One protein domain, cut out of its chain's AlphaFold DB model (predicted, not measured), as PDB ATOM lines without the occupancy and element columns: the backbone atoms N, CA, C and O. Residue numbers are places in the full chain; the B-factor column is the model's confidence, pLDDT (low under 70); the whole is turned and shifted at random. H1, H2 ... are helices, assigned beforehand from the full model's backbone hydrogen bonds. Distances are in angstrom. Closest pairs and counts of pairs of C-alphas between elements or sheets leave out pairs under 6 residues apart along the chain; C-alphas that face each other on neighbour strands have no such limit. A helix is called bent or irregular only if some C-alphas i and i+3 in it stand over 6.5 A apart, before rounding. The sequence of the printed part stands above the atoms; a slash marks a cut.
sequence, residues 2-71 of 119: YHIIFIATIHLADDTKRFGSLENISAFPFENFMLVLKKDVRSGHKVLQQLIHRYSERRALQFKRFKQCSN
ATOM      1  N   TYR A   2      24.856  33.751 -24.251       54.25
ATOM      2  CA  TYR A   2      23.888  33.795 -25.364       54.25
ATOM      3  C   TYR A   2      23.318  32.430 -25.771       54.25
ATOM      4  O   TYR A   2      22.123  32.305 -25.998       54.25
ATOM      5  N   HIS A   3      24.156  31.390 -25.768       56.41
ATOM      6  CA  HIS A   3      23.710  30.047 -26.120       56.41
ATOM      7  C   HIS A   3      22.718  29.444 -25.116       56.41
ATOM      8  O   HIS A   3      21.897  28.663 -25.541       56.41
ATOM      9  N   ILE A   4      22.768  29.788 -23.820       59.22
ATOM     10  CA  ILE A   4      21.835  29.261 -22.797       59.22
ATOM     11  C   ILE A   4      20.488  29.984 -22.875       59.22
ATOM     12  O   ILE A   4      19.441  29.349 -22.810       59.22
ATOM     13  N   ILE A   5      20.530  31.300 -23.087       60.53
ATOM     14  CA  ILE A   5      19.336  32.138 -23.217       60.53
ATOM     15  C   ILE A   5      18.527  31.720 -24.455       60.53
ATOM     16  O   ILE A   5      17.311  31.612 -24.381       60.53
ATOM     17  N   PHE A   6      19.199  31.400 -25.566       63.69
ATOM     18  CA  PHE A   6      18.541  30.985 -26.807       63.69
ATOM     19  C   PHE A   6      17.756  29.666 -26.669       63.69
ATOM     20  O   PHE A   6      16.593  29.600 -27.067       63.69
ATOM     21  N   ILE A   7      18.344  28.635 -26.048       63.00
ATOM     22  CA  ILE A   7      17.651  27.345 -25.824       63.00
ATOM     23  C   ILE A   7      16.482  27.514 -24.853       63.00
ATOM     24  O   ILE A   7      15.425  26.928 -25.065       63.00
ATOM     25  N   ALA A   8      16.653  28.354 -23.827       63.84
ATOM     26  CA  ALA A   8      15.585  28.658 -22.883       63.84
ATOM     27  C   ALA A   8      14.391  29.332 -23.579       63.84
ATOM     28  O   ALA A   8      13.258  28.948 -23.324       63.84
ATOM     29  N   THR A   9      14.619  30.276 -24.501       65.75
ATOM     30  CA  THR A   9      13.528  30.979 -25.204       65.75
ATOM     31  C   THR A   9      12.752  30.115 -26.198       65.75
ATOM     32  O   THR A   9      11.570  30.374 -26.406       65.75
ATOM     33  N   ILE A  10      13.376  29.094 -26.798       75.38
ATOM     34  CA  ILE A  10      12.718  28.228 -27.793       75.38
ATOM     35  C   ILE A  10      11.683  27.312 -27.134       75.38
ATOM     36  O   ILE A  10      10.587  27.148 -27.663       75.38
ATOM     37  N   HIS A  11      12.008  26.742 -25.973       70.69
ATOM     38  CA  HIS A  11      11.110  25.820 -25.269       70.69
ATOM     39  C   HIS A  11      10.120  26.528 -24.335       70.69
ATOM     40  O   HIS A  11       9.105  25.949 -23.958       70.69
ATOM     41  N   LEU A  12      10.343  27.815 -24.045       74.38
ATOM     42  CA  LEU A  12       9.521  28.594 -23.118       74.38
ATOM     43  C   LEU A  12       8.034  28.645 -23.497       74.38
ATOM     44  O   LEU A  12       7.169  28.631 -22.621       74.38
ATOM     45  N   ALA A  13       7.723  28.720 -24.794       76.00
ATOM     46  CA  ALA A  13       6.343  28.793 -25.283       76.00
ATOM     47  C   ALA A  13       5.570  27.477 -25.068       76.00
ATOM     48  O   ALA A  13       4.374  27.499 -24.776       76.00
ATOM     49  N   ASP A  14       6.256  26.337 -25.165       77.94
ATOM     50  CA  ASP A  14       5.670  25.030 -24.861       77.94
ATOM     51  C   ASP A  14       5.605  24.782 -23.348       77.94
ATOM     52  O   ASP A  14       4.604  24.265 -22.846       77.94
ATOM     53  N   ASP A  15       6.618  25.223 -22.599       74.62
ATOM     54  CA  ASP A  15       6.658  25.076 -21.143       74.62
ATOM     55  C   ASP A  15       5.579  25.929 -20.452       74.62
ATOM     56  O   ASP A  15       4.904  25.452 -19.540       74.62
ATOM     57  N   THR A  16       5.327  27.152 -20.932       75.94
ATOM     58  CA  THR A  16       4.217  28.005 -20.449       75.94
ATOM     59  C   THR A  16       2.846  27.385 -20.722       75.94
ATOM     60  O   THR A  16       1.960  27.435 -19.868       75.94
ATOM     61  N   LYS A  17       2.656  26.732 -21.877       79.75
ATOM     62  CA  LYS A  17       1.415  25.994 -22.171       79.75
ATOM     63  C   LYS A  17       1.208  24.790 -21.256       79.75
ATOM     64  O   LYS A  17       0.066  24.468 -20.937       79.75
ATOM     65  N   ARG A  18       2.284  24.104 -20.865       79.69
ATOM     66  CA  ARG A  18       2.212  22.837 -20.122       79.69
ATOM     67  C   ARG A  18       2.197  23.007 -18.602       79.69
ATOM     68  O   ARG A  18       1.561  22.213 -17.919       79.69
ATOM     69  N   PHE A  19       2.882  24.022 -18.080       76.94
ATOM     70  CA  PHE A  19       3.091  24.227 -16.641       76.94
ATOM     71  C   PHE A  19       2.485  25.537 -16.109       76.94
ATOM     72  O   PHE A  19       2.527  25.789 -14.903       76.94
ATOM     73  N   GLY A  20       1.873  26.347 -16.978       77.62
ATOM     74  CA  GLY A  20       1.148  27.558 -16.599       77.62
ATOM     75  C   GLY A  20       2.021  28.814 -16.592       77.62
ATOM     76  O   GLY A  20       2.866  29.008 -17.464       77.62
ATOM     77  N   SER A  21       1.770  29.713 -15.633       77.69
ATOM     78  CA  SER A  21       2.417  31.031 -15.589       77.69
ATOM     79  C   SER A  21       3.943  30.926 -15.600       77.69
ATOM     80  O   SER A  21       4.531  30.100 -14.899       77.69
ATOM     81  N   LEU A  22       4.579  31.826 -16.353       71.88
ATOM     82  CA  LEU A  22       6.029  31.924 -16.507       71.88
ATOM     83  C   LEU A  22       6.758  32.005 -15.158       71.88
ATOM     84  O   LEU A  22       7.864  31.493 -15.024       71.88
ATOM     85  N   GLU A  23       6.129  32.584 -14.139       71.12
ATOM     86  CA  GLU A  23       6.698  32.701 -12.796       71.12
ATOM     87  C   GLU A  23       6.999  31.341 -12.146       71.12
ATOM     88  O   GLU A  23       7.997  31.221 -11.441       71.12
ATOM     89  N   ASN A  24       6.214  30.299 -12.447       69.12
ATOM     90  CA  ASN A  24       6.397  28.960 -11.872       69.12
ATOM     91  C   ASN A  24       7.483  28.131 -12.567       69.12
ATOM     92  O   ASN A  24       8.043  27.218 -11.964       69.12
ATOM     93  N   ILE A  25       7.762  28.423 -13.834       71.75
ATOM     94  CA  ILE A  25       8.742  27.692 -14.653       71.75
ATOM     95  C   ILE A  25      10.039  28.463 -14.859       71.75
ATOM     96  O   ILE A  25      11.050  27.892 -15.265       71.75
ATOM     97  N   SER A  26      10.032  29.767 -14.593       71.12
ATOM     98  CA  SER A  26      11.202  30.587 -14.828       71.12
ATOM     99  C   SER A  26      12.268  30.368 -13.760       71.12
ATOM    100  O   SER A  26      12.086  30.631 -12.574       71.12
ATOM    101  N   ALA A  27      13.451  29.959 -14.209       70.38
ATOM    102  CA  ALA A  27      14.651  29.953 -13.380       70.38
ATOM    103  C   ALA A  27      15.344  31.333 -13.328       70.38
ATOM    104  O   ALA A  27      16.416  31.459 -12.735       70.38
ATOM    105  N   PHE A  28      14.746  32.377 -13.921       72.88
ATOM    106  CA  PHE A  28      15.328  33.722 -14.004       72.88
ATOM    107  C   PHE A  28      15.766  34.306 -12.647       72.88
ATOM    108  O   PHE A  28      16.863  34.872 -12.592       72.88
ATOM    109  N   PRO A  29      15.025  34.126 -11.530       70.00
ATOM    110  CA  PRO A  29      15.482  34.596 -10.218       70.00
ATOM    111  C   PRO A  29      16.806  33.950  -9.775       70.00
ATOM    112  O   PRO A  29      17.634  34.580  -9.115       70.00
ATOM    113  N   PHE A  30      17.038  32.698 -10.174       70.81
ATOM    114  CA  PHE A  30      18.220  31.915  -9.809       70.81
ATOM    115  C   PHE A  30      19.403  32.150 -10.753       70.81
ATOM    116  O   PHE A  30      20.554  31.947 -10.360       70.81
ATOM    117  N   GLU A  31      19.160  32.611 -11.981       76.38
ATOM    118  CA  GLU A  31      20.215  32.861 -12.968       76.38
ATOM    119  C   GLU A  31      21.168  33.978 -12.520       76.38
ATOM    120  O   GLU A  31      22.393  33.862 -12.647       76.38
ATOM    121  N   ASN A  32      20.625  35.017 -11.882       74.81
ATOM    122  CA  ASN A  32      21.438  36.078 -11.295       74.81
ATOM    123  C   ASN A  32      22.335  35.546 -10.157       74.81
ATOM    124  O   ASN A  32      23.509  35.907 -10.046       74.81
ATOM    125  N   PHE A  33      21.821  34.619  -9.343       78.38
ATOM    126  CA  PHE A  33      22.591  33.983  -8.271       78.38
ATOM    127  C   PHE A  33      23.686  33.050  -8.815       78.38
ATOM    128  O   PHE A  33      24.827  33.063  -8.345       78.38
ATOM    129  N   MET A  34      23.383  32.300  -9.876       80.06
ATOM    130  CA  MET A  34      24.333  31.439 -10.588       80.06
ATOM    131  C   MET A  34      25.528  32.215 -11.154       80.06
ATOM    132  O   MET A  34      26.646  31.695 -11.161       80.06
ATOM    133  N   LEU A  35      25.340  33.468 -11.584       80.19
ATOM    134  CA  LEU A  35      26.436  34.319 -12.053       80.19
ATOM    135  C   LEU A  35      27.480  34.569 -10.955       80.19
ATOM    136  O   LEU A  35      28.685  34.556 -11.225       80.19
ATOM    137  N   VAL A  36      27.027  34.779  -9.718       80.06
ATOM    138  CA  VAL A  36      27.902  34.979  -8.555       80.06
ATOM    139  C   VAL A  36      28.647  33.686  -8.232       80.06
ATOM    140  O   VAL A  36      29.876  33.691  -8.155       80.06
ATOM    141  N   LEU A  37      27.926  32.563  -8.152       82.50
ATOM    142  CA  LEU A  37      28.526  31.252  -7.904       82.50
ATOM    143  C   LEU A  37      29.553  30.875  -8.973       82.50
ATOM    144  O   LEU A  37      30.599  30.325  -8.657       82.50
ATOM    145  N   LYS A  38      29.306  31.215 -10.241       82.44
ATOM    146  CA  LYS A  38      30.227  30.912 -11.338       82.44
ATOM    147  C   LYS A  38      31.550  31.669 -11.227       82.44
ATOM    148  O   LYS A  38      32.592  31.106 -11.549       82.44
ATOM    149  N   LYS A  39      31.545  32.914 -10.738       82.19
ATOM    150  CA  LYS A  39      32.793  33.638 -10.405       82.19
ATOM    151  C   LYS A  39      33.556  32.913  -9.290       82.19
ATOM    152  O   LYS A  39      34.788  32.853  -9.290       82.19
ATOM    153  N   ASP A  40      32.799  32.276  -8.402       81.12
ATOM    154  CA  ASP A  40      33.278  31.440  -7.313       81.12
ATOM    155  C   ASP A  40      33.533  29.974  -7.699       81.12
ATOM    156  O   ASP A  40      33.718  29.122  -6.827       81.12
ATOM    157  N   VAL A  41      33.665  29.655  -8.988       84.25
ATOM    158  CA  VAL A  41      34.060  28.322  -9.468       84.25
ATOM    159  C   VAL A  41      35.153  28.485 -10.523       84.25
ATOM    160  O   VAL A  41      34.969  29.159 -11.527       84.25
ATOM    161  N   ARG A  42      36.343  27.921 -10.279       80.25
ATOM    162  CA  ARG A  42      37.512  28.086 -11.170       80.25
ATOM    163  C   ARG A  42      37.663  26.924 -12.154       80.25
ATOM    164  O   ARG A  42      38.234  27.096 -13.223       80.25
ATOM    165  N   SER A  43      37.153  25.752 -11.787       81.38
ATOM    166  CA  SER A  43      37.119  24.543 -12.614       81.38
ATOM    167  C   SER A  43      35.858  23.745 -12.289       81.38
ATOM    168  O   SER A  43      35.403  23.783 -11.146       81.38
ATOM    169  N   GLY A  44      35.330  22.998 -13.265       82.06
ATOM    170  CA  GLY A  44      34.178  22.104 -13.086       82.06
ATOM    171  C   GLY A  44      34.432  20.922 -12.141       82.06
ATOM    172  O   GLY A  44      33.503  20.211 -11.776       82.06
ATOM    173  N   HIS A  45      35.673  20.716 -11.695       86.94
ATOM    174  CA  HIS A  45      36.001  19.691 -10.710       86.94
ATOM    175  C   HIS A  45      35.681  20.139  -9.282       86.94
ATOM    176  O   HIS A  45      36.190  21.155  -8.813       86.94
ATOM    177  N   LYS A  46      34.900  19.334  -8.552       87.00
ATOM    178  CA  LYS A  46      34.585  19.542  -7.124       87.00
ATOM    179  C   LYS A  46      34.029  20.944  -6.822       87.00
ATOM    180  O   LYS A  46      34.445  21.607  -5.873       87.00
ATOM    181  N   VAL A  47      33.071  21.384  -7.637       88.44
ATOM    182  CA  VAL A  47      32.421  22.709  -7.581       88.44
ATOM    183  C   VAL A  47      31.954  23.073  -6.167       88.44
ATOM    184  O   VAL A  47      32.266  24.153  -5.670       88.44
ATOM    185  N   LEU A  48      31.274  22.149  -5.486       88.88
ATOM    186  CA  LEU A  48      30.756  22.373  -4.136       88.88
ATOM    187  C   LEU A  48      31.875  22.616  -3.113       88.88
ATOM    188  O   LEU A  48      31.794  23.540  -2.309       88.88
ATOM    189  N   GLN A  49      32.956  21.834  -3.177       90.31
ATOM    190  CA  GLN A  49      34.101  22.001  -2.282       90.31
ATOM    191  C   GLN A  49      34.787  23.358  -2.507       90.31
ATOM    192  O   GLN A  49      35.133  24.042  -1.546       90.31
ATOM    193  N   GLN A  50      34.931  23.782  -3.769       86.81
ATOM    194  CA  GLN A  50      35.475  25.104  -4.098       86.81
ATOM    195  C   GLN A  50      34.622  26.242  -3.514       86.81
ATOM    196  O   GLN A  50      35.179  27.231  -3.030       86.81
ATOM    197  N   LEU A  51      33.294  26.106  -3.551       88.81
ATOM    198  CA  LEU A  51      32.364  27.090  -2.993       88.81
ATOM    199  C   LEU A  51      32.457  27.159  -1.468       88.81
ATOM    200  O   LEU A  51      32.580  28.252  -0.916       88.81
ATOM    201  N   ILE A  52      32.460  26.008  -0.788       89.56
ATOM    202  CA  ILE A  52      32.561  25.937   0.677       89.56
ATOM    203  C   ILE A  52      33.864  26.580   1.159       89.56
ATOM    204  O   ILE A  52      33.844  27.405   2.076       89.56
ATOM    205  N   HIS A  53      34.991  26.268   0.512       84.94
ATOM    206  CA  HIS A  53      36.278  26.869   0.861       84.94
ATOM    207  C   HIS A  53      36.247  28.394   0.691       84.94
ATOM    208  O   HIS A  53      36.551  29.113   1.642       84.94
ATOM    209  N   ARG A  54      35.773  28.908  -0.455       85.50
ATOM    210  CA  ARG A  54      35.643  30.360  -0.678       85.50
ATOM    211  C   ARG A  54      34.714  31.048   0.317       85.50
ATOM    212  O   ARG A  54      35.001  32.157   0.765       85.50
ATOM    213  N   TYR A  55      33.611  30.404   0.688       86.44
ATOM    214  CA  TYR A  55      32.699  30.940   1.691       86.44
ATOM    215  C   TYR A  55      33.373  31.035   3.067       86.44
ATOM    216  O   TYR A  55      33.286  32.070   3.731       86.44
ATOM    217  N   SER A  56      34.111  29.993   3.467       85.31
ATOM    218  CA  SER A  56      34.869  29.987   4.723       85.31
ATOM    219  C   SER A  56      35.952  31.073   4.760       85.31
ATOM    220  O   SER A  56      36.065  31.785   5.760       85.31
ATOM    221  N   GLU A  57      36.672  31.283   3.652       82.06
ATOM    222  CA  GLU A  57      37.675  32.343   3.504       82.06
ATOM    223  C   GLU A  57      37.052  33.734   3.682       82.06
ATOM    224  O   GLU A  57      37.534  34.536   4.486       82.06
ATOM    225  N   ARG A  58      35.941  34.023   2.986       81.19
ATOM    226  CA  ARG A  58      35.226  35.306   3.107       81.19
ATOM    227  C   ARG A  58      34.761  35.567   4.531       81.19
ATOM    228  O   ARG A  58      34.959  36.665   5.047       81.19
ATOM    229  N   ARG A  59      34.179  34.553   5.173       80.44
ATOM    230  CA  ARG A  59      33.707  34.641   6.554       80.44
ATOM    231  C   ARG A  59      34.870  34.928   7.511       80.44
ATOM    232  O   ARG A  59      34.774  35.838   8.330       80.44
ATOM    233  N   ALA A  60      35.999  34.236   7.360       75.31
ATOM    234  CA  ALA A  60      37.197  34.477   8.165       75.31
ATOM    235  C   ALA A  60      37.783  35.889   7.964       75.31
ATOM    236  O   ALA A  60      38.179  36.537   8.935       75.31
ATOM    237  N   LEU A  61      37.817  36.397   6.725       69.88
ATOM    238  CA  LEU A  61      38.284  37.755   6.422       69.88
ATOM    239  C   LEU A  61      37.371  38.832   7.016       69.88
ATOM    240  O   LEU A  61      37.873  39.817   7.557       69.88
ATOM    241  N   GLN A  62      36.052  38.643   6.963       69.25
ATOM    242  CA  GLN A  62      35.105  39.552   7.612       69.25
ATOM    243  C   GLN A  62      35.369  39.623   9.121       69.25
ATOM    244  O   GLN A  62      35.549  40.716   9.650       69.25
ATOM    245  N   PHE A  63      35.523  38.481   9.801       61.50
ATOM    246  CA  PHE A  63      35.847  38.460  11.233       61.50
ATOM    247  C   PHE A  63      37.180  39.144  11.576       61.50
ATOM    248  O   PHE A  63      37.274  39.816  12.604       61.50
ATOM    249  N   LYS A  64      38.205  39.028  10.720       58.84
ATOM    250  CA  LYS A  64      39.484  39.736  10.914       58.84
ATOM    251  C   LYS A  64      39.335  41.255  10.806       58.84
ATOM    252  O   LYS A  64      39.948  41.966  11.596       58.84
ATOM    253  N   ARG A  65      38.494  41.748   9.888       56.88
ATOM    254  CA  ARG A  65      38.203  43.187   9.753       56.88
ATOM    255  C   ARG A  65      37.508  43.756  10.989       56.88
ATOM    256  O   ARG A  65      37.822  44.869  11.375       56.88
ATOM    257  N   PHE A  66      36.622  42.992  11.630       55.00
ATOM    258  CA  PHE A  66      35.949  43.438  12.858       55.00
ATOM    259  C   PHE A  66      36.860  43.423  14.095       55.00
ATOM    260  O   PHE A  66      36.697  44.266  14.968       55.00
ATOM    261  N   LYS A  67      37.836  42.505  14.177       54.00
ATOM    262  CA  LYS A  67      38.826  42.496  15.276       54.00
ATOM    263  C   LYS A  67      39.912  43.570  15.132       54.00
ATOM    264  O   LYS A  67      40.484  43.985  16.134       54.00
ATOM    265  N   GLN A  68      40.200  44.037  13.918       54.62
ATOM    266  CA  GLN A  68      41.064  45.195  13.679       54.62
ATOM    267  C   GLN A  68      40.265  46.496  13.789       54.62
ATOM    268  O   GLN A  68      40.016  47.142  12.785       54.62
ATOM    269  N   CYS A  69      39.864  46.873  15.000       47.41
ATOM    270  CA  CYS A  69      39.473  48.242  15.345       47.41
ATOM    271  C   CYS A  69      39.363  48.341  16.866       47.41
ATOM    272  O   CYS A  69      38.270  48.295  17.424       47.41
ATOM    273  N   SER A  70      40.495  48.454  17.557       50.25
ATOM    274  CA  SER A  70      40.451  48.915  18.944       50.25
ATOM    275  C   SER A  70      41.682  49.692  19.404       50.25
ATOM    276  O   SER A  70      41.839  49.746  20.609       50.25
ATOM    277  N   ASN A  71      42.538  50.246  18.515       49.41
ATOM    278  CA  ASN A  71      43.543  51.300  18.834       49.41
ATOM    279  C   ASN A  71      44.466  51.701  17.644       49.41
ATOM    280  O   ASN A  71      45.659  51.923  17.832       49.41
TER     281      ASN A  71
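This is residues 2 to 71 of the 119 residues of an uncharacterized protein of Aphis craccivora (UniProt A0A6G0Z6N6). The printed part is a stretched-out zigzag of helices with no packed core: the chain runs out along H1, turns at the short H2, comes back along H3 in an open hook, and then turns a corner into the long arm H4. H3 and H4 come near each other close to their ends, as an L, and the far part of H4 with the tail after it, residues 56 to 71, sticks out free. The printed part has 70 residues, with four named helices in the order H1, H2, H3, H4 and no named strand; its class is all helix. It is extended, with a radius of gyration of the C-alphas of 19.1 A, and its C-alphas span 63 by 28 by 19 A.

H1, residues 2 to 19, has a kink of 50 degrees near residue 13. It is irregular, but only just: C-alphas 10 and 13 are 6.9 A apart. H1 and H2, residues 22 to 25, touch only at the corner by their tight link, H1 with residues 15 to 19 alone; their closest C-alphas are those of Thr 16 and Leu 22, 5.8 A apart. A tight link of 2 residues joins H2 to H3, residues 28 to 39, yet H2 and H3 are apart. H1 and H3 are apart too. H3 is neither bent nor irregular, but only just: C-alphas 29 and 32 are 6.2 A apart. H3 and H4, residues 47 to 67, are close but not clearly touching, and their closest C-alphas are those of Leu 37 and Leu 51, 7.5 A apart. The lines of H3 and H4 stand at 78 degrees, about perpendicular. H4 is apart from H1 and from H2. In H4 every O i to N i+4 pair is within hydrogen-bond range, against 10 of 14 in H1 and 5 of 8 in H3, while H2 is too short for such a pair.

H1 begins at C-alpha 2, (23.888, 33.795, -25.364), and measures 24.5 A from first to last C-alpha. H2 has four residues, Leu 22 to Ile 25. H3 begins at C-alpha 28, (15.328, 33.722, -14.004), and is 17.8 A long from first to last C-alpha. H4, the longest helix with 21 residues, measures 30.9 A from first to last C-alpha and ends at C-alpha 67, (38.826, 42.496, 15.276).

The two C-alphas farthest apart are those of Lys 17 and Asn 71, at 64.0 A. Residues 2 to 7 of H1 and residues 28 to 36 of H3 stand free, as do residues 56 to 71, of which 56 to 67 belong to H4. The printed part has no cut. The link from H3 to H4, 7 residues, is short. The mean pLDDT of the printed part is 73.8, and confidence is low, under 70, at residues 2 to 9, residue 24 and residues 61 to 71.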